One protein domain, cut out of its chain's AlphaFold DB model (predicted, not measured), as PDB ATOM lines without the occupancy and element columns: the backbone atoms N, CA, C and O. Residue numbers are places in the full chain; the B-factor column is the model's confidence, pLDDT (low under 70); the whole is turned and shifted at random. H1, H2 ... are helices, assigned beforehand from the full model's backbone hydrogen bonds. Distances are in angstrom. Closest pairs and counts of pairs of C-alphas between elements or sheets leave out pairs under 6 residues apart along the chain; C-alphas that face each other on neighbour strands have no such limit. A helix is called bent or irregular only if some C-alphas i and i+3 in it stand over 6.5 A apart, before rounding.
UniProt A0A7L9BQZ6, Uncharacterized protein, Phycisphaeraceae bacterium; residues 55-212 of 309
ATOM      1  N   ARG A  55     210.651 306.474 265.022       76.62
ATOM      2  CA  ARG A  55     209.271 305.990 264.870       76.62
ATOM      3  C   ARG A  55     208.923 304.820 265.793       76.62
ATOM      4  O   ARG A  55     207.953 304.113 265.524       76.62
ATOM      5  N   SER A  56     209.705 304.597 266.849       90.25
ATOM      6  CA  SER A  56     209.453 303.558 267.854       90.25
ATOM      7  C   SER A  56     208.997 304.151 269.189       90.25
ATOM      8  O   SER A  56     209.470 305.204 269.611       90.25
ATOM      9  N   LEU A  57     208.117 303.432 269.894       94.44
ATOM     10  CA  LEU A  57     207.782 303.720 271.297       94.44
ATOM     11  C   LEU A  57     208.956 303.458 272.246       94.44
ATOM     12  O   LEU A  57     209.005 303.986 273.355       94.44
ATOM     13  N   ILE A  58     209.890 302.605 271.829       94.56
ATOM     14  CA  ILE A  58     211.004 302.166 272.658       94.56
ATOM     15  C   ILE A  58     212.094 303.228 272.592       94.56
ATOM     16  O   ILE A  58     212.795 303.363 271.590       94.56
ATOM     17  N   ARG A  59     212.281 303.936 273.702       94.00
ATOM     18  CA  ARG A  59     213.444 304.796 273.930       94.00
ATOM     19  C   ARG A  59     214.310 304.156 275.003       94.00
ATOM     20  O   ARG A  59     213.779 303.581 275.951       94.00
ATOM     21  N   ARG A  60     215.633 304.231 274.868       93.75
ATOM     22  CA  ARG A  60     216.572 303.786 275.905       93.75
ATOM     23  C   ARG A  60     217.276 304.990 276.511       93.75
ATOM     24  O   ARG A  60     217.548 305.955 275.805       93.75
ATOM     25  N   ASP A  61     217.519 304.945 277.813       93.31
ATOM     26  CA  ASP A  61     218.341 305.946 278.489       93.31
ATOM     27  C   ASP A  61     219.845 305.658 278.307       93.31
ATOM     28  O   ASP A  61     220.239 304.659 277.699       93.31
ATOM     29  N   PHE A  62     220.702 306.526 278.850       94.12
ATOM     30  CA  PHE A  62     222.162 306.365 278.790       94.12
ATOM     31  C   PHE A  62     222.678 305.104 279.504       94.12
ATOM     32  O   PHE A  62     223.803 304.682 279.256       94.12
ATOM     33  N   SER A  63     221.866 304.483 280.367       90.44
ATOM     34  CA  SER A  63     222.183 303.206 281.016       90.44
ATOM     35  C   SER A  63     221.744 301.989 280.190       90.44
ATOM     36  O   SER A  63     221.917 300.848 280.615       90.44
ATOM     37  N   GLY A  64     221.173 302.219 279.002       92.19
ATOM     38  CA  GLY A  64     220.648 301.182 278.120       92.19
ATOM     39  C   GLY A  64     219.294 300.624 278.562       92.19
ATOM     40  O   GLY A  64     218.799 299.683 277.934       92.19
ATOM     41  N   ARG A  65     218.674 301.187 279.607       92.88
ATOM     42  CA  ARG A  65     217.375 300.749 280.135       92.88
ATOM     43  C   ARG A  65     216.242 301.371 279.340       92.88
ATOM     44  O   ARG A  65     216.366 302.471 278.805       92.88
ATOM     45  N   VAL A  66     215.127 300.655 279.249       94.81
ATOM     46  CA  VAL A  66     213.945 301.134 278.524       94.81
ATOM     47  C   VAL A  66     213.313 302.293 279.297       94.81
ATOM     48  O   VAL A  66     212.886 302.133 280.443       94.81
ATOM     49  N   ARG A  67     213.228 303.465 278.664       95.00
ATOM     50  CA  ARG A  67     212.488 304.616 279.179       95.00
ATOM     51  C   ARG A  67     210.998 304.345 278.994       95.00
ATOM     52  O   ARG A  67     210.515 304.242 277.869       95.00
ATOM     53  N   ARG A  68     210.282 304.237 280.113       94.81
ATOM     54  CA  ARG A  68     208.823 304.071 280.139       94.81
ATOM     55  C   ARG A  68     208.140 305.298 279.543       94.81
ATOM     56  O   ARG A  68     208.626 306.419 279.711       94.81
ATOM     57  N   THR A  69     207.018 305.080 278.871       94.38
ATOM     58  CA  THR A  69     206.184 306.175 278.377       94.38
ATOM     59  C   THR A  69     205.496 306.885 279.546       94.38
ATOM     60  O   THR A  69     205.119 306.269 280.540       94.38
ATOM     61  N   GLU A  70     205.346 308.206 279.438       91.25
ATOM     62  CA  GLU A  70     204.645 309.016 280.449       91.25
ATOM     63  C   GLU A  70     203.118 308.862 280.354       91.25
ATOM     64  O   GLU A  70     202.402 309.048 281.338       91.25
ATOM     65  N   VAL A  71     202.640 308.481 279.170       94.56
ATOM     66  CA  VAL A  71     201.244 308.167 278.849       94.56
ATOM     67  C   VAL A  71     201.099 306.669 278.543       94.56
ATOM     68  O   VAL A  71     202.115 306.008 278.285       94.56
ATOM     69  N   PRO A  72     199.877 306.103 278.555       95.81
ATOM     70  CA  PRO A  72     199.654 304.724 278.125       95.81
ATOM     71  C   PRO A  72     200.264 304.460 276.735       95.81
ATOM     72  O   PRO A  72     200.193 305.341 275.872       95.81
ATOM     73  N   PRO A  73     200.863 303.281 276.485       97.25
ATOM     74  CA  PRO A  73     201.497 302.980 275.200       97.25
ATOM     75  C   PRO A  73     200.509 303.055 274.028       97.25
ATOM     76  O   PRO A  73     200.908 303.392 272.918       97.25
ATOM     77  N   GLU A  74     199.222 302.812 274.281       97.69
ATOM     78  CA  GLU A  74     198.124 303.046 273.344       97.69
ATOM     79  C   GLU A  74     198.035 304.518 272.909       97.69
ATOM     80  O   GLU A  74     197.963 304.803 271.719       97.69
ATOM     81  N   GLU A  75     198.096 305.467 273.850       97.31
ATOM     82  CA  GLU A  75     198.074 306.904 273.539       97.31
ATOM     83  C   GLU A  75     199.352 307.331 272.810       97.31
ATOM     84  O   GLU A  75     199.284 307.983 271.771       97.31
ATOM     85  N   ALA A  76     200.515 306.899 273.302       97.00
ATOM     86  CA  ALA A  76     201.798 307.235 272.688       97.00
ATOM     87  C   ALA A  76     201.928 306.691 271.254       97.00
ATOM     88  O   ALA A  76     202.577 307.307 270.410       97.00
ATOM     89  N   ALA A  77     201.325 305.532 270.960       97.44
ATOM     90  CA  ALA A  77     201.380 304.937 269.629       97.44
ATOM     91  C   ALA A  77     200.635 305.780 268.590       97.44
ATOM     92  O   ALA A  77     201.079 305.832 267.446       97.44
ATOM     93  N   ILE A  78     199.544 306.455 268.975       97.50
ATOM     94  CA  ILE A  78     198.738 307.297 268.075       97.50
ATOM     95  C   ILE A  78     199.584 308.432 267.485       97.50
ATOM     96  O   ILE A  78     199.466 308.730 266.296       97.50
ATOM     97  N   ASP A  79     200.481 309.017 268.278       95.94
ATOM     98  CA  ASP A  79     201.352 310.110 267.831       95.94
ATOM     99  C   ASP A  79     202.405 309.668 266.805       95.94
ATOM    100  O   ASP A  79     202.891 310.488 266.028       95.94
ATOM    101  N   LEU A  80     202.715 308.368 266.745       96.00
ATOM    102  CA  LEU A  80     203.647 307.782 265.776       96.00
ATOM    103  C   LEU A  80     202.971 307.334 264.469       96.00
ATOM    104  O   LEU A  80     203.655 306.876 263.539       96.00
ATOM    105  N   LEU A  81     201.640 307.427 264.390       95.88
ATOM    106  CA  LEU A  81     200.867 307.109 263.195       95.88
ATOM    107  C   LEU A  81     200.708 308.341 262.299       95.88
ATOM    108  O   LEU A  81     200.493 309.467 262.753       95.88
ATOM    109  N   ASN A  82     200.729 308.106 260.988       95.25
ATOM    110  CA  ASN A  82     200.498 309.147 259.990       95.25
ATOM    111  C   ASN A  82     198.994 309.262 259.713       95.25
ATOM    112  O   ASN A  82     198.505 308.769 258.699       95.25
ATOM    113  N   LEU A  83     198.256 309.859 260.651       96.06
ATOM    114  CA  LEU A  83     196.803 310.015 260.556       96.06
ATOM    115  C   LEU A  83     196.421 311.341 259.895       96.06
ATOM    116  O   LEU A  83     196.961 312.390 260.253       96.06
ATOM    117  N   ASP A  84     195.435 311.305 258.997       97.69
ATOM    118  CA  ASP A  84     194.761 312.513 258.519       97.69
ATOM    119  C   ASP A  84     193.973 313.194 259.655       97.69
ATOM    120  O   ASP A  84     193.665 312.585 260.686       97.69
ATOM    121  N   THR A  85     193.625 314.468 259.470       97.44
ATOM    122  CA  THR A  85     192.946 315.280 260.492       97.44
ATOM    123  C   THR A  85     191.623 314.671 260.958       97.44
ATOM    124  O   THR A  85     191.330 314.697 262.155       97.44
ATOM    125  N   ALA A  86     190.831 314.091 260.051       97.81
ATOM    126  CA  ALA A  86     189.534 313.522 260.398       97.81
ATOM    127  C   ALA A  86     189.699 312.228 261.204       97.81
ATOM    128  O   ALA A  86     189.048 312.052 262.235       97.81
ATOM    129  N   THR A  87     190.601 311.340 260.782       98.12
ATOM    130  CA  THR A  87     190.911 310.100 261.507       98.12
ATOM    131  C   THR A  87     191.521 310.386 262.875       98.12
ATOM    132  O   THR A  87     191.060 309.826 263.871       98.12
ATOM    133  N   ARG A  88     192.476 311.322 262.957       97.94
ATOM    134  CA  ARG A  88     193.049 311.777 264.231       97.94
ATOM    135  C   ARG A  88     191.964 312.300 265.169       97.94
ATOM    136  O   ARG A  88     191.935 311.908 266.329       97.94
ATOM    137  N   SER A  89     191.039 313.124 264.675       97.69
ATOM    138  CA  SER A  89     189.941 313.651 265.494       97.69
ATOM    139  C   SER A  89     189.032 312.547 266.045       97.69
ATOM    140  O   SER A  89     188.643 312.622 267.208       97.69
ATOM    141  N   ARG A  90     188.703 311.516 265.249       98.25
ATOM    142  CA  ARG A  90     187.888 310.376 265.721       98.25
ATOM    143  C   ARG A  90     188.596 309.597 266.828       98.25
ATOM    144  O   ARG A  90     188.000 309.339 267.869       98.25
ATOM    145  N   VAL A  91     189.871 309.272 266.620       98.44
ATOM    146  CA  VAL A  91     190.695 308.547 267.598       98.44
ATOM    147  C   VAL A  91     190.853 309.350 268.893       98.44
ATOM    148  O   VAL A  91     190.655 308.811 269.979       98.44
ATOM    149  N   MET A  92     191.131 310.653 268.798       97.88
ATOM    150  CA  MET A  92     191.230 311.518 269.977       97.88
ATOM    151  C   MET A  92     189.902 311.634 270.731       97.88
ATOM    152  O   MET A  92     189.912 311.690 271.957       97.88
ATOM    153  N   GLY A  93     188.765 311.595 270.030       98.00
ATOM    154  CA  GLY A  93     187.444 311.525 270.658       98.00
ATOM    155  C   GLY A  93     187.253 310.272 271.520       98.00
ATOM    156  O   GLY A  93     186.684 310.363 272.605       98.00
ATOM    157  N   ILE A  94     187.781 309.118 271.093       98.12
ATOM    158  CA  ILE A  94     187.752 307.868 271.877       98.12
ATOM    159  C   ILE A  94     188.586 308.010 273.155       98.12
ATOM    160  O   ILE A  94     188.112 307.676 274.244       98.12
ATOM    161  N   VAL A  95     189.819 308.513 273.025       97.19
ATOM    162  CA  VAL A  95     190.733 308.718 274.161       97.19
ATOM    163  C   VAL A  95     190.118 309.686 275.170       97.19
ATOM    164  O   VAL A  95     190.062 309.376 276.360       97.19
ATOM    165  N   GLU A  96     189.589 310.817 274.702       96.62
ATOM    166  CA  GLU A  96     188.984 311.831 275.567       96.62
ATOM    167  C   GLU A  96     187.704 311.324 276.242       96.62
ATOM    168  O   GLU A  96     187.521 311.521 277.443       96.62
ATOM    169  N   ALA A  97     186.855 310.577 275.527       96.88
ATOM    170  CA  ALA A  97     185.672 309.961 276.123       96.88
ATOM    171  C   ALA A  97     186.055 309.031 277.284       96.88
ATOM    172  O   ALA A  97     185.484 309.128 278.370       96.88
ATOM    173  N   ARG A  98     187.068 308.176 277.109       97.25
ATOM    174  CA  ARG A  98     187.544 307.287 278.181       97.25
ATOM    175  C   ARG A  98     188.196 308.049 279.331       97.25
ATOM    176  O   ARG A  98     187.952 307.714 280.490       97.25
ATOM    177  N   ARG A  99     188.980 309.084 279.028       95.25
ATOM    178  CA  ARG A  99     189.576 309.969 280.035       95.25
ATOM    179  C   ARG A  99     188.503 310.655 280.876       95.25
ATOM    180  O   ARG A  99     188.627 310.679 282.093       95.25
ATOM    181  N   SER A 100     187.413 311.107 280.257       94.62
ATOM    182  CA  SER A 100     186.292 311.741 280.961       94.62
ATOM    183  C   SER A 100     185.597 310.798 281.955       94.62
ATOM    184  O   SER A 100     185.192 311.229 283.034       94.62
ATOM    185  N   ILE A 101     185.502 309.498 281.635       95.88
ATOM    186  CA  ILE A 101     184.983 308.468 282.550       95.88
ATOM    187  C   ILE A 101     185.902 308.359 283.765       95.88
ATOM    188  O   ILE A 101     185.434 308.389 284.901       95.88
ATOM    189  N   LEU A 102     187.213 308.265 283.533       94.50
ATOM    190  CA  LEU A 102     188.180 308.156 284.616       94.50
ATOM    191  C   LEU A 102     188.210 309.417 285.488       94.50
ATOM    192  O   LEU A 102     188.170 309.299 286.707       94.50
ATOM    193  N   ASP A 103     188.221 310.604 284.883       93.69
ATOM    194  CA  ASP A 103     188.227 311.885 285.594       93.69
ATOM    195  C   ASP A 103     186.969 312.057 286.458       93.69
ATOM    196  O   ASP A 103     187.054 312.503 287.606       93.69
ATOM    197  N   ARG A 104     185.809 311.619 285.957       94.25
ATOM    198  CA  ARG A 104     184.562 311.548 286.728       94.25
ATOM    199  C   ARG A 104     184.688 310.596 287.918       94.25
ATOM    200  O   ARG A 104     184.447 311.020 289.045       94.25
ATOM    201  N   VAL A 105     185.147 309.360 287.699       94.00
ATOM    202  CA  VAL A 105     185.361 308.369 288.773       94.00
ATOM    203  C   VAL A 105     186.330 308.898 289.835       94.00
ATOM    204  O   VAL A 105     186.062 308.794 291.031       94.00
ATOM    205  N   VAL A 106     187.444 309.501 289.420       91.75
ATOM    206  CA  VAL A 106     188.448 310.083 290.321       91.75
ATOM    207  C   VAL A 106     187.863 311.250 291.114       91.75
ATOM    208  O   VAL A 106     188.089 311.339 292.320       91.75
ATOM    209  N   SER A 107     187.082 312.123 290.476       88.50
ATOM    210  CA  SER A 107     186.457 313.265 291.146       88.50
ATOM    211  C   SER A 107     185.371 312.849 292.142       88.50
ATOM    212  O   SER A 107     185.290 313.423 293.228       88.50
ATOM    213  N   GLU A 108     184.542 311.861 291.801       90.38
ATOM    214  CA  GLU A 108     183.455 311.363 292.658       90.38
ATOM    215  C   GLU A 108     183.963 310.502 293.824       90.38
ATOM    216  O   GLU A 108     183.313 310.408 294.869       90.38
ATOM    217  N   HIS A 109     185.140 309.889 293.668       91.44
ATOM    218  CA  HIS A 109     185.699 308.937 294.627       91.44
ATOM    219  C   HIS A 109     187.099 309.310 295.128       91.44
ATOM    220  O   HIS A 109     187.841 308.437 295.589       91.44
ATOM    221  N   SER A 110     187.455 310.598 295.110       86.31
ATOM    222  CA  SER A 110     188.770 311.090 295.548       86.31
ATOM    223  C   SER A 110     189.135 310.631 296.962       86.31
ATOM    224  O   SER A 110     190.262 310.210 297.207       86.31
ATOM    225  N   ASP A 111     188.166 310.620 297.881       81.44
ATOM    226  CA  ASP A 111     188.380 310.219 299.277       81.44
ATOM    227  C   ASP A 111     188.795 308.740 299.382       81.44
ATOM    228  O   ASP A 111     189.643 308.375 300.198       81.44
ATOM    229  N   ARG A 112     188.249 307.877 298.509       85.50
ATOM    230  CA  ARG A 112     188.614 306.451 298.447       85.50
ATOM    231  C   ARG A 112     190.005 306.250 297.860       85.50
ATOM    232  O   ARG A 112     190.729 305.381 298.330       85.50
ATOM    233  N   LEU A 113     190.392 307.057 296.871       84.81
ATOM    234  CA  LEU A 113     191.745 307.035 296.307       84.81
ATOM    235  C   LEU A 113     192.795 307.465 297.339       84.81
ATOM    236  O   LEU A 113     193.854 306.848 297.435       84.81
ATOM    237  N   LEU A 114     192.481 308.461 298.168       81.75
ATOM    238  CA  LEU A 114     193.344 308.858 299.281       81.75
ATOM    239  C   LEU A 114     193.419 307.767 300.356       81.75
ATOM    240  O   LEU A 114     194.507 307.446 300.837       81.75
ATOM    241  N   ALA A 115     192.289 307.139 300.694       82.44
ATOM    242  CA  ALA A 115     192.275 305.989 301.596       82.44
ATOM    243  C   ALA A 115     193.100 304.817 301.036       82.44
ATOM    244  O   ALA A 115     193.824 304.167 301.783       82.44
ATOM    245  N   PHE A 116     193.050 304.588 299.721       83.69
ATOM    246  CA  PHE A 116     193.858 303.585 299.030       83.69
ATOM    247  C   PHE A 116     195.362 303.846 299.150       83.69
ATOM    248  O   PHE A 116     196.127 302.912 299.397       83.69
ATOM    249  N   GLN A 117     195.790 305.103 299.023       80.50
ATOM    250  CA  GLN A 117     197.193 305.487 299.201       80.50
ATOM    251  C   GLN A 117     197.666 305.318 300.650       80.50
ATOM    252  O   GLN A 117     198.786 304.861 300.874       80.50
ATOM    253  N   ALA A 118     196.812 305.639 301.624       81.62
ATOM    254  CA  ALA A 118     197.116 305.490 303.048       81.62
ATOM    255  C   ALA A 118     197.020 304.034 303.549       81.62
ATOM    256  O   ALA A 118     197.548 303.708 304.613       81.62
ATOM    257  N   ALA A 119     196.344 303.155 302.806       85.50
ATOM    258  CA  ALA A 119     196.103 301.779 303.211       85.50
ATOM    259  C   ALA A 119     197.381 300.925 303.217       85.50
ATOM    260  O   ALA A 119     198.188 300.921 302.276       85.50
ATOM    261  N   GLY A 120     197.514 300.115 304.270       85.31
ATOM    262  CA  GLY A 120     198.516 299.058 304.350       85.31
ATOM    263  C   GLY A 120     198.248 297.921 303.357       85.31
ATOM    264  O   GLY A 120     197.179 297.814 302.755       85.31
ATOM    265  N   GLN A 121     199.218 297.016 303.210       82.62
ATOM    266  CA  GLN A 121     199.175 295.944 302.205       82.62
ATOM    267  C   GLN A 121     197.940 295.025 302.319       82.62
ATOM    268  O   GLN A 121     197.472 294.527 301.299       82.62
ATOM    269  N   ARG A 122     197.403 294.811 303.533       83.56
ATOM    270  CA  ARG A 122     196.228 293.947 303.774       83.56
ATOM    271  C   ARG A 122     194.923 294.536 303.231       83.56
ATOM    272  O   ARG A 122     194.143 293.802 302.643       83.56
ATOM    273  N   ASP A 123     194.707 295.842 303.386       87.50
ATOM    274  CA  ASP A 123     193.479 296.512 302.929       87.50
ATOM    275  C   ASP A 123     193.524 296.881 301.441       87.50
ATOM    276  O   ASP A 123     192.495 297.128 300.809       87.50
ATOM    277  N   ARG A 124     194.729 296.887 300.862       84.31
ATOM    278  CA  ARG A 124     194.979 297.295 299.481       84.31
ATOM    279  C   ARG A 124     194.246 296.430 298.456       84.31
ATOM    280  O   ARG A 124     193.752 296.973 297.476       84.31
ATOM    281  N   SER A 125     194.150 295.116 298.663       85.75
ATOM    282  CA  SER A 125     193.437 294.223 297.736       85.75
ATOM    283  C   SER A 125     191.940 294.529 297.687       85.75
ATOM    284  O   SER A 125     191.397 294.725 296.605       85.75
ATOM    285  N   ARG A 126     191.297 294.673 298.853       90.06
ATOM    286  CA  ARG A 126     189.877 295.032 298.959       90.06
ATOM    287  C   ARG A 126     189.582 296.357 298.257       90.06
ATOM    288  O   ARG A 126     188.650 296.442 297.467       90.06
ATOM    289  N   LEU A 127     190.401 297.377 298.513       86.69
ATOM    290  CA  LEU A 127     190.234 298.694 297.900       86.69
ATOM    291  C   LEU A 127     190.502 298.681 296.386       86.69
ATOM    292  O   LEU A 127     189.836 299.410 295.656       86.69
ATOM    293  N   LEU A 128     191.426 297.842 295.894       86.44
ATOM    294  CA  LEU A 128     191.609 297.625 294.453       86.44
ATOM    295  C   LEU A 128     190.360 297.021 293.812       86.44
ATOM    296  O   LEU A 128     189.968 297.462 292.735       86.44
ATOM    297  N   ASP A 129     189.742 296.030 294.449       89.69
ATOM    298  CA  ASP A 129     188.538 295.390 293.916       89.69
ATOM    299  C   ASP A 129     187.334 296.340 293.941       89.69
ATOM    300  O   ASP A 129     186.587 296.424 292.963       89.69
ATOM    301  N   GLU A 130     187.192 297.139 295.000       91.19
ATOM    302  CA  GLU A 130     186.209 298.225 295.051       91.19
ATOM    303  C   GLU A 130     186.449 299.252 293.936       91.19
ATOM    304  O   GLU A 130     185.506 299.638 293.244       91.19
ATOM    305  N   PHE A 131     187.704 299.661 293.718       89.44
ATOM    306  CA  PHE A 131     188.061 300.610 292.667       89.44
ATOM    307  C   PHE A 131     187.806 300.048 291.263       89.44
ATOM    308  O   PHE A 131     187.252 300.746 290.417       89.44
ATOM    309  N   ARG A 132     188.113 298.768 291.018       90.31
ATOM    310  CA  ARG A 132     187.738 298.072 289.774       90.31
ATOM    311  C   ARG A 132     186.232 298.106 289.547       90.31
ATOM    312  O   ARG A 132     185.795 298.355 288.430       90.31
ATOM    313  N   GLY A 133     185.441 297.938 290.608       93.56
ATOM    314  CA  GLY A 133     183.986 298.057 290.547       93.56
ATOM    315  C   GLY A 133     183.489 299.426 290.067       93.56
ATOM    316  O   GLY A 133     182.417 299.493 289.466       93.56
ATOM    317  N   LEU A 134     184.261 300.496 290.279       93.38
ATOM    318  CA  LEU A 134     183.957 301.846 289.787       93.38
ATOM    319  C   LEU A 134     184.310 302.028 288.304       93.38
ATOM    320  O   LEU A 134     183.745 302.886 287.636       93.38
ATOM    321  N   LEU A 135     185.211 301.200 287.770       94.50
ATOM    322  CA  LEU A 135     185.655 301.244 286.376       94.50
ATOM    323  C   LEU A 135     184.820 300.356 285.439       94.50
ATOM    324  O   LEU A 135     185.204 300.166 284.288       94.50
ATOM    325  N   LYS A 136     183.665 299.841 285.883       95.50
ATOM    326  CA  LYS A 136     182.788 298.979 285.065       95.50
ATOM    327  C   LYS A 136     182.375 299.614 283.739       95.50
ATOM    328  O   LYS A 136     182.308 298.924 282.728       95.50
ATOM    329  N   GLU A 137     182.125 300.923 283.727       95.69
ATOM    330  CA  GLU A 137     181.807 301.657 282.492       95.69
ATOM    331  C   GLU A 137     182.979 301.604 281.499       95.69
ATOM    332  O   GLU A 137     182.783 301.411 280.302       95.69
ATOM    333  N   LEU A 138     184.213 301.708 281.999       95.00
ATOM    334  CA  LEU A 138     185.426 301.626 281.191       95.00
ATOM    335  C   LEU A 138     185.706 300.189 280.720       95.00
ATOM    336  O   LEU A 138     186.175 299.991 279.598       95.00
ATOM    337  N   GLU A 139     185.410 299.198 281.564       94.88
ATOM    338  CA  GLU A 139     185.516 297.769 281.250       94.88
ATOM    339  C   GLU A 139     184.523 297.354 280.156       94.88
ATOM    340  O   GLU A 139     184.907 296.664 279.215       94.88
ATOM    341  N   ALA A 140     183.279 297.843 280.217       96.69
ATOM    342  CA  ALA A 140     182.238 297.553 279.229       96.69
ATOM    343  C   ALA A 140     182.598 298.020 277.807       96.69
ATOM    344  O   ALA A 140     182.119 297.452 276.829       96.69
ATOM    345  N   ARG A 141     183.465 299.030 277.682       96.94
ATOM    346  CA  ARG A 141     183.994 299.506 276.394       96.94
ATOM    347  C   ARG A 141     185.111 298.623 275.828       96.94
ATOM    348  O   ARG A 141     185.551 298.849 274.707       96.94
ATOM    349  N   GLY A 142     185.614 297.664 276.603       97.00
ATOM    350  CA  GLY A 142     186.758 296.840 276.234       97.00
ATOM    351  C   GLY A 142     188.101 297.590 276.277       97.00
ATOM    352  O   GLY A 142     188.187 298.715 276.794       97.00
ATOM    353  N   PRO A 143     189.179 296.961 275.774       96.44
ATOM    354  CA  PRO A 143     190.518 297.544 275.754       96.44
ATOM    355  C   PRO A 143     190.597 298.781 274.851       96.44
ATOM    356  O   PRO A 143     190.141 298.749 273.710       96.44
ATOM    357  N   LEU A 144     191.267 299.845 275.318       96.88
ATOM    358  CA  LEU A 144     191.511 301.060 274.518       96.88
ATOM    359  C   LEU A 144     192.181 300.731 273.175       96.88
ATOM    360  O   LEU A 144     191.851 301.328 272.156       96.88
ATOM    361  N   ARG A 145     193.094 299.754 273.169       97.81
ATOM    362  CA  ARG A 145     193.762 299.275 271.958       97.81
ATOM    363  C   ARG A 145     192.767 298.858 270.874       97.81
ATOM    364  O   ARG A 145     192.912 299.275 269.733       97.81
ATOM    365  N   ASP A 146     191.780 298.048 271.225       98.25
ATOM    366  CA  ASP A 146     190.876 297.459 270.240       98.25
ATOM    367  C   ASP A 146     189.856 298.512 269.766       98.25
ATOM    368  O   ASP A 146     189.554 298.604 268.577       98.25
ATOM    369  N   GLU A 147     189.420 299.390 270.676       98.12
ATOM    370  CA  GLU A 147     188.551 300.525 270.359       98.12
ATOM    371  C   GLU A 147     189.226 301.508 269.383       98.12
ATOM    372  O   GLU A 147     188.638 301.876 268.367       98.12
ATOM    373  N   VAL A 148     190.489 301.876 269.626       98.38
ATOM    374  CA  VAL A 148     191.268 302.736 268.718       98.38
ATOM    375  C   VAL A 148     191.524 302.051 267.378       98.38
ATOM    376  O   VAL A 148     191.317 302.673 266.339       98.38
ATOM    377  N   ALA A 149     191.929 300.777 267.379       98.38
ATOM    378  CA  ALA A 149     192.193 300.029 266.150       98.38
ATOM    379  C   ALA A 149     190.963 299.971 265.231       98.38
ATOM    380  O   ALA A 149     191.109 300.107 264.020       98.38
ATOM    381  N   SER A 150     189.758 299.865 265.801       98.25
ATOM    382  CA  SER A 150     188.499 299.868 265.041       98.25
ATOM    383  C   SER A 150     188.201 301.184 264.309       98.25
ATOM    384  O   SER A 150     187.427 301.200 263.353       98.25
ATOM    385  N   ALA A 151     188.812 302.292 264.740       98.12
ATOM    386  CA  ALA A 151     188.640 303.614 264.137       98.12
ATOM    387  C   ALA A 151     189.731 303.964 263.106       98.12
ATOM    388  O   ALA A 151     189.653 305.023 262.466       98.12
ATOM    389  N   LEU A 152     190.746 303.105 262.963       98.25
ATOM    390  CA  LEU A 152     191.899 303.292 262.086       98.25
ATOM    391  C   LEU A 152     191.725 302.540 260.753       98.25
ATOM    392  O   LEU A 152     191.111 301.476 260.728       98.25
ATOM    393  N   PRO A 153     192.314 303.037 259.648       97.88
ATOM    394  CA  PRO A 153     192.512 302.235 258.442       97.88
ATOM    395  C   PRO A 153     193.318 300.958 258.733       97.88
ATOM    396  O   PRO A 153     194.220 300.984 259.573       97.88
ATOM    397  N   ASP A 154     193.047 299.861 258.021       97.94
ATOM    398  CA  ASP A 154     193.628 298.534 258.294       97.94
ATOM    399  C   ASP A 154     195.166 298.512 258.369       97.94
ATOM    400  O   ASP A 154     195.755 297.792 259.179       97.94
ATOM    401  N   ASP A 155     195.846 299.275 257.510       97.12
ATOM    402  CA  ASP A 155     197.305 299.394 257.509       97.12
ATOM    403  C   ASP A 155     197.819 300.095 258.774       97.12
ATOM    404  O   ASP A 155     198.774 299.623 259.399       97.12
ATOM    405  N   GLN A 156     197.148 301.171 259.192       97.62
ATOM    406  CA  GLN A 156     197.468 301.898 260.418       97.62
ATOM    407  C   GLN A 156     197.102 301.088 261.663       97.62
ATOM    408  O   GLN A 156     197.873 301.094 262.616       97.62
ATOM    409  N   ALA A 157     195.996 300.340 261.652       98.25
ATOM    410  CA  ALA A 157     195.602 299.451 262.741       98.25
ATOM    411  C   ALA A 157     196.645 298.342 262.961       98.25
ATOM    412  O   ALA A 157     197.101 298.131 264.086       98.25
ATOM    413  N   ARG A 158     197.113 297.685 261.887       97.88
ATOM    414  CA  ARG A 158     198.212 296.703 261.975       97.88
ATOM    415  C   ARG A 158     199.484 297.324 262.544       97.88
ATOM    416  O   ARG A 158     200.113 296.738 263.424       97.88
ATOM    417  N   ARG A 159     199.854 298.518 262.071       96.38
ATOM    418  CA  ARG A 159     201.030 299.236 262.579       96.38
ATOM    419  C   ARG A 159     200.878 299.620 264.052       96.38
ATOM    420  O   ARG A 159     201.824 299.464 264.816       96.38
ATOM    421  N   TYR A 160     199.702 300.087 264.450       97.81
ATOM    422  CA  TYR A 160     199.361 300.438 265.824       97.81
ATOM    423  C   TYR A 160     199.514 299.242 266.770       97.81
ATOM    424  O   TYR A 160     200.197 299.348 267.790       97.81
ATOM    425  N   HIS A 161     198.977 298.076 266.394       98.00
ATOM    426  CA  HIS A 161     199.173 296.838 267.149       98.00
ATOM    427  C   HIS A 161     200.654 296.466 267.266       98.00
ATOM    428  O   HIS A 161     201.122 296.222 268.377       98.00
ATOM    429  N   ALA A 162     201.400 296.503 266.159       96.94
ATOM    430  CA  ALA A 162     202.823 296.168 266.152       96.94
ATOM    431  C   ALA A 162     203.659 297.092 267.058       96.94
ATOM    432  O   ALA A 162     204.555 296.621 267.757       96.94
ATOM    433  N   LEU A 163     203.357 298.399 267.088       96.75
ATOM    434  CA  LEU A 163     204.021 299.354 267.984       96.75
ATOM    435  C   LEU A 163     203.801 298.985 269.457       96.75
ATOM    436  O   LEU A 163     204.756 298.943 270.235       96.75
ATOM    437  N   ILE A 164     202.554 298.693 269.830       97.44
ATOM    438  CA  ILE A 164     202.182 298.355 271.208       97.44
ATOM    439  C   ILE A 164     202.780 297.008 271.624       97.44
ATOM    440  O   ILE A 164     203.319 296.892 272.723       97.44
ATOM    441  N   GLU A 165     202.708 295.992 270.766       97.12
ATOM    442  CA  GLU A 165     203.290 294.672 271.037       97.12
ATOM    443  C   GLU A 165     204.809 294.754 271.195       97.12
ATOM    444  O   GLU A 165     205.335 294.276 272.200       97.12
ATOM    445  N   GLY A 166     205.495 295.465 270.294       96.25
ATOM    446  CA  GLY A 166     206.935 295.696 270.400       96.25
ATOM    447  C   GLY A 166     207.330 296.419 271.691       96.25
ATOM    448  O   GLY A 166     208.306 296.034 272.337       96.25
ATOM    449  N   TYR A 167     206.553 297.423 272.118       96.88
ATOM    450  CA  TYR A 167     206.754 298.084 273.411       96.88
ATOM    451  C   TYR A 167     206.646 297.093 274.576       96.88
ATOM    452  O   TYR A 167     207.556 297.011 275.405       96.88
ATOM    453  N   TRP A 168     205.560 296.316 274.630       97.38
ATOM    454  CA  TRP A 168     205.343 295.341 275.698       97.38
ATOM    455  C   TRP A 168     206.430 294.273 275.726       97.38
ATOM    456  O   TRP A 168     206.895 293.916 276.807       97.38
ATOM    457  N   ASP A 169     206.876 293.786 274.573       97.62
ATOM    458  CA  ASP A 169     207.919 292.772 274.515       97.62
ATOM    459  C   ASP A 169     209.215 293.248 275.164       97.62
ATOM    460  O   ASP A 169     209.741 292.566 276.053       97.62
ATOM    461  N   VAL A 170     209.653 294.449 274.791       97.25
ATOM    462  CA  VAL A 170     210.906 295.042 275.256       97.25
ATOM    463  C   VAL A 170     210.835 295.477 276.721       97.25
ATOM    464  O   VAL A 170     211.779 295.234 277.474       97.25
ATOM    465  N   VAL A 171     209.721 296.064 277.170       97.19
ATOM    466  CA  VAL A 171     209.548 296.445 278.585       97.19
ATOM    467  C   VAL A 171     209.521 295.217 279.488       97.19
ATOM    468  O   VAL A 171     210.186 295.191 280.525       97.19
ATOM    469  N   LEU A 172     208.781 294.174 279.103       97.56
ATOM    470  CA  LEU A 172     208.689 292.956 279.905       97.56
ATOM    471  C   LEU A 172     210.023 292.208 279.949       97.56
ATOM    472  O   LEU A 172     210.376 291.660 280.994       97.56
ATOM    473  N   GLU A 173     210.772 292.199 278.847       97.38
ATOM    474  CA  GLU A 173     212.122 291.644 278.815       97.38
ATOM    475  C   GLU A 173     213.084 292.426 279.722       97.38
ATOM    476  O   GLU A 173     213.753 291.803 280.549       97.38
ATOM    477  N   ASP A 174     213.096 293.766 279.662       97.31
ATOM    478  CA  ASP A 174     213.921 294.611 280.545       97.31
ATOM    479  C   ASP A 174     213.604 294.360 282.025       97.31
ATOM    480  O   ASP A 174     214.510 294.212 282.848       97.31
ATOM    481  N   MET A 175     212.319 294.241 282.375       97.00
ATOM    482  CA  MET A 175     211.895 293.965 283.749       97.00
ATOM    483  C   MET A 175     212.359 292.592 284.240       97.00
ATOM    484  O   MET A 175     212.860 292.482 285.363       97.00
ATOM    485  N   VAL A 176     212.205 291.548 283.420       97.44
ATOM    486  CA  VAL A 176     212.647 290.185 283.760       97.44
ATOM    487  C   VAL A 176     214.170 290.126 283.860       97.44
ATOM    488  O   VAL A 176     214.699 289.543 284.807       97.44
ATOM    489  N   HIS A 177     214.884 290.747 282.922       96.12
ATOM    490  CA  HIS A 177     216.341 290.813 282.939       96.12
ATOM    491  C   HIS A 177     216.851 291.560 284.178       96.12
ATOM    492  O   HIS A 177     217.697 291.047 284.909       96.12
ATOM    493  N   GLY A 178     216.274 292.724 284.479       95.50
ATOM    494  CA  GLY A 178     216.625 293.506 285.660       95.50
ATOM    495  C   GLY A 178     216.318 292.787 286.977       95.50
ATOM    496  O   GLY A 178     217.059 292.959 287.940       95.50
ATOM    497  N   ALA A 179     215.256 291.978 287.047       96.88
ATOM    498  CA  ALA A 179     214.985 291.129 288.211       96.88
ATOM    499  C   ALA A 179     216.058 290.044 288.387       96.88
ATOM    500  O   ALA A 179     216.607 289.905 289.480       96.88
ATOM    501  N   LYS A 180     216.440 289.356 287.301       96.81
ATOM    502  CA  LYS A 180     217.512 288.346 287.329       96.81
ATOM    503  C   LYS A 180     218.841 288.924 287.818       96.81
ATOM    504  O   LYS A 180     219.502 288.292 288.632       96.81
ATOM    505  N   GLN A 181     219.202 290.135 287.388       96.38
ATOM    506  CA  GLN A 181     220.410 290.826 287.863       96.38
ATOM    507  C   GLN A 181     220.404 291.093 289.380       96.38
ATOM    508  O   GLN A 181     221.467 291.193 289.985       96.38
ATOM    509  N   ARG A 182     219.223 291.184 290.008       96.81
ATOM    510  CA  ARG A 182     219.055 291.330 291.464       96.81
ATOM    511  C   ARG A 182     218.845 290.000 292.199       96.81
ATOM    512  O   ARG A 182     218.506 290.015 293.375       96.81
ATOM    513  N   ASN A 183     219.033 288.859 291.532       97.44
ATOM    514  CA  ASN A 183     218.697 287.525 292.051       97.44
ATOM    515  C   ASN A 183     217.207 287.362 292.430       97.44
ATOM    516  O   ASN A 183     216.857 286.533 293.267       97.44
ATOM    517  N   GLU A 184     216.317 288.131 291.799       97.44
ATOM    518  CA  GLU A 184     214.864 288.000 291.921       97.44
ATOM    519  C   GLU A 184     214.307 287.211 290.727       97.44
ATOM    520  O   GLU A 184     214.745 287.376 289.584       97.44
ATOM    521  N   THR A 185     213.282 286.391 290.955       96.19
ATOM    522  CA  THR A 185     212.534 285.734 289.878       96.19
ATOM    523  C   THR A 185     211.175 286.398 289.715       96.19
ATOM    524  O   THR A 185     210.338 286.393 290.615       96.19
ATOM    525  N   ILE A 186     210.935 286.985 288.541       97.50
ATOM    526  CA  ILE A 186     209.606 287.462 288.154       97.50
ATOM    527  C   ILE A 186     209.181 286.747 286.879       97.50
ATOM    528  O   ILE A 186     209.960 286.605 285.934       97.50
ATOM    529  N   THR A 187     207.934 286.291 286.842       97.31
ATOM    530  CA  THR A 187     207.341 285.779 285.609       97.31
ATOM    531  C   THR A 187     206.969 286.945 284.695       97.31
ATOM    532  O   THR A 187     206.732 288.071 285.143       97.31
ATOM    533  N   ARG A 188     206.854 286.676 283.393       96.38
ATOM    534  CA  ARG A 188     206.417 287.679 282.411       96.38
ATOM    535  C   ARG A 188     205.006 288.209 282.707       96.38
ATOM    536  O   ARG A 188     204.746 289.394 282.521       96.38
ATOM    537  N   SER A 189     204.111 287.362 283.220       95.38
ATOM    538  CA  SER A 189     202.765 287.773 283.644       95.38
ATOM    539  C   SER A 189     202.793 288.696 284.865       95.38
ATOM    540  O   SER A 189     202.087 289.702 284.873       95.38
ATOM    541  N   ALA A 190     203.647 288.417 285.857       95.56
ATOM    542  CA  ALA A 190     203.836 289.294 287.011       95.56
ATOM    543  C   ALA A 190     204.455 290.644 286.608       95.56
ATOM    544  O   ALA A 190     204.011 291.688 287.086       95.56
ATOM    545  N   ALA A 191     205.426 290.640 285.684       96.31
ATOM    546  CA  ALA A 191     205.987 291.862 285.108       96.31
ATOM    547  C   ALA A 191     204.903 292.703 284.415       96.31
ATOM    548  O   ALA A 191     204.791 293.900 284.672       96.31
ATOM    549  N   ARG A 192     204.036 292.059 283.622       95.75
ATOM    550  CA  ARG A 192     202.922 292.725 282.937       95.75
ATOM    551  C   ARG A 192     201.911 293.316 283.907       95.75
ATOM    552  O   ARG A 192     201.531 294.468 283.743       95.75
ATOM    553  N   ALA A 193     201.508 292.568 284.931       93.62
ATOM    554  CA  ALA A 193     200.594 293.070 285.955       93.62
ATOM    555  C   ALA A 193     201.177 294.290 286.691       93.62
ATOM    556  O   ALA A 193     200.466 295.264 286.935       93.62
ATOM    557  N   ARG A 194     202.481 294.259 286.999       94.50
ATOM    558  CA  ARG A 194     203.183 295.370 287.649       94.50
ATOM    559  C   ARG A 194     203.233 296.618 286.767       94.50
ATOM    560  O   ARG A 194     202.961 297.707 287.262       94.50
ATOM    561  N   GLU A 195     203.552 296.467 285.487       95.12
ATOM    562  CA  GLU A 195     203.613 297.593 284.550       95.12
ATOM    563  C   GLU A 195     202.217 298.175 284.268       95.12
ATOM    564  O   GLU A 195     202.041 299.386 284.346       95.12
ATOM    565  N   LEU A 196     201.192 297.335 284.066       93.25
ATOM    566  CA  LEU A 196     199.800 297.794 283.945       93.25
ATOM    567  C   LEU A 196     199.342 298.573 285.185       93.25
ATOM    568  O   LEU A 196     198.692 299.611 285.060       93.25
ATOM    569  N   GLY A 197     199.714 298.110 286.383       91.69
ATOM    570  CA  GLY A 197     199.459 298.835 287.626       91.69
ATOM    571  C   GLY A 197     200.151 300.201 287.665       91.69
ATOM    572  O   GLY A 197     199.547 301.173 288.111       91.69
ATOM    573  N   SER A 198     201.383 300.297 287.154       91.88
ATOM    574  CA  SER A 198     202.113 301.566 287.052       91.88
ATOM    575  C   SER A 198     201.468 302.531 286.055       91.88
ATOM    576  O   SER A 198     201.356 303.719 286.353       91.88
ATOM    577  N   ILE A 199     201.024 302.038 284.894       92.81
ATOM    578  CA  ILE A 199     200.321 302.845 283.885       92.81
ATOM    579  C   ILE A 199     199.024 303.404 284.476       92.81
ATOM    580  O   ILE A 199     198.786 304.608 284.400       92.81
ATOM    581  N   LEU A 200     198.225 302.561 285.139       91.69
ATOM    582  CA  LEU A 200     197.001 303.001 285.809       91.69
ATOM    583  C   LEU A 200     197.295 304.033 286.906       91.69
ATOM    584  O   LEU A 200     196.632 305.061 286.962       91.69
ATOM    585  N   ALA A 201     198.295 303.792 287.759       89.94
ATOM    586  CA  ALA A 201     198.668 304.728 288.819       89.94
ATOM    587  C   ALA A 201     199.089 306.098 288.261       89.94
ATOM    588  O   ALA A 201     198.696 307.132 288.802       89.94
ATOM    589  N   ASN A 202     199.846 306.112 287.161       92.25
ATOM    590  CA  ASN A 202     200.214 307.343 286.468       92.25
ATOM    591  C   ASN A 202     198.996 308.059 285.886       92.25
ATOM    592  O   ASN A 202     198.895 309.274 286.034       92.25
ATOM    593  N   GLU A 203     198.053 307.340 285.279       93.25
ATOM    594  CA  GLU A 203     196.852 307.976 284.740       93.25
ATOM    595  C   GLU A 203     195.946 308.530 285.852       93.25
ATOM    596  O   GLU A 203     195.437 309.641 285.727       93.25
ATOM    597  N   LEU A 204     195.819 307.833 286.987       91.62
ATOM    598  CA  LEU A 204     195.124 308.361 288.167       91.62
ATOM    599  C   LEU A 204     195.784 309.637 288.691       91.62
ATOM    600  O   LEU A 204     195.091 310.600 289.012       91.62
ATOM    601  N   ARG A 205     197.119 309.672 288.748       89.81
ATOM    602  CA  ARG A 205     197.861 310.880 289.121       89.81
ATOM    603  C   ARG A 205     197.583 312.022 288.140       89.81
ATOM    604  O   ARG A 205     197.242 313.109 288.589       89.81
ATOM    605  N   ARG A 206     197.656 311.780 286.826       92.44
ATOM    606  CA  ARG A 206     197.348 312.794 285.799       92.44
ATOM    607  C   ARG A 206     195.910 313.303 285.915       92.44
ATOM    608  O   ARG A 206     195.664 314.496 285.777       92.44
ATOM    609  N   SER A 207     194.965 312.407 286.185       92.00
ATOM    610  CA  SER A 207     193.563 312.748 286.430       92.00
ATOM    611  C   SER A 207     193.402 313.649 287.659       92.00
ATOM    612  O   SER A 207     192.755 314.693 287.588       92.00
ATOM    613  N   LEU A 208     194.074 313.312 288.766       88.56
ATOM    614  CA  LEU A 208     194.115 314.150 289.963       88.56
ATOM    615  C   LEU A 208     194.764 315.513 289.689       88.56
ATOM    616  O   LEU A 208     194.219 316.522 290.116       88.56
ATOM    617  N   GLU A 209     195.875 315.573 288.954       89.19
ATOM    618  CA  GLU A 209     196.533 316.829 288.564       89.19
ATOM    619  C   GLU A 209     195.597 317.725 287.739       89.19
ATOM    620  O   GLU A 209     195.453 318.911 288.041       89.19
ATOM    621  N   ARG A 210     194.891 317.161 286.745       91.38
ATOM    622  CA  ARG A 210     193.865 317.883 285.970       91.38
ATOM    623  C   ARG A 210     192.753 318.405 286.871       91.38
ATOM    624  O   ARG A 210     192.354 319.563 286.751       91.38
ATOM    625  N   LEU A 211     192.276 317.569 287.789       86.56
ATOM    626  CA  LEU A 211     191.236 317.932 288.742       86.56
ATOM    627  C   LEU A 211     191.704 319.062 289.670       86.56
ATOM    628  O   LEU A 211     190.976 320.030 289.862       86.56
ATOM    629  N   ILE A 212     192.925 318.988 290.200       85.06
ATOM    630  CA  ILE A 212     193.546 320.035 291.024       85.06
ATOM    631  C   ILE A 212     193.633 321.343 290.235       85.06
ATOM    632  O   ILE A 212     193.173 322.376 290.722       85.06
TER     633      ILE A 212
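What this domain is: This is residues 55 to 212 of the 309 residues of an uncharacterized protein of Phycisphaeraceae bacterium (UniProt A0A7L9BQZ6). What shape do the helices make? Three long helices, H2, H7 and H8, form the sides of a triangle: H8 crosses from H7 to the later part of H2, while H1 and H6 lie between H2 and H7 near the opposite corner. H5 packs on H2, and the hairpin of H3 and H4 lies outside the triangle. What is printed? The printed part has 158 residues with eight named helices, in order H1 to H8, and no named strand: the class is all helix. It is compact, with a radius of gyration of the C-alphas of 17.2 A and spans of 47 by 42 by 27 A.

How they stand to each other: What touches the longest helix? H7, residues 154 to 181, touches H8, residues 188 to 212, about perpendicular but only just at 70.3 degrees; the closest C-alphas, of Leu 172 and Ala 191, are 6.0 A apart. H7 forms a helical hairpin with H6, residues 144 to 150, at a shallow tilt of 25 degrees, opposite ways, with the C-alphas of Ala 149 and Ala 157 closest at 4.9 A. With residues 160 to 167 alone it touches H1, residues 73 to 79, at a steep tilt of 45 degrees; the C-alphas of Pro 73 and Ile 164 are closest at 6.1 A. What touches H2, residues 85 to 108? H8 does, about perpendicular at 82 degrees, with the C-alphas of Asp 103 and Ser 207 closest at 5.5 A. H6 touches it at Val 91 and Val 148, closest C-alphas 5.9 A, and H5, residues 136 to 140, at Arg 98 and Leu 138, 6.8 A; H2 and H7 are apart. Where are the others? H3, residues 110 to 118, and H4, residues 121 to 134, form a helical hairpin, closest C-alphas Phe 116 and Leu 127 at 6.2 A. How sound are the backbones? Every O i to N i+4 pair is within hydrogen-bond range in H2, H3, H5, H6, H7 and H8. H4 has 8 of 10, and H1 has 1 of 3 beside 2 of 4 O i to N i+3 pairs.

Where its parts are: How long are the longer helices? H7 measures 40.6 A, H8 35.9 A, H2 33.8 A and H4 20.5 A; H4 is irregular, but only just, with C-alphas 122 and 125 6.7 A apart. Where do H1 and H8 anchor? C-alpha 73 begins H1 at (201.497, 302.980, 275.200), and C-alpha 212 ends H8 at (193.546, 320.035, 291.024).

The domain as a whole: How far does it reach? The two C-alphas farthest apart, of Ala 86 and Asn 183, are 50.3 A apart. Are there cuts, long links or weak places? The printed part has no cut, no link is long, and no printed residue is under 70 in pLDDT. Residues 55 to 72 hold no named element, but residues 59 to 60 pair with 66 to 67, antiparallel.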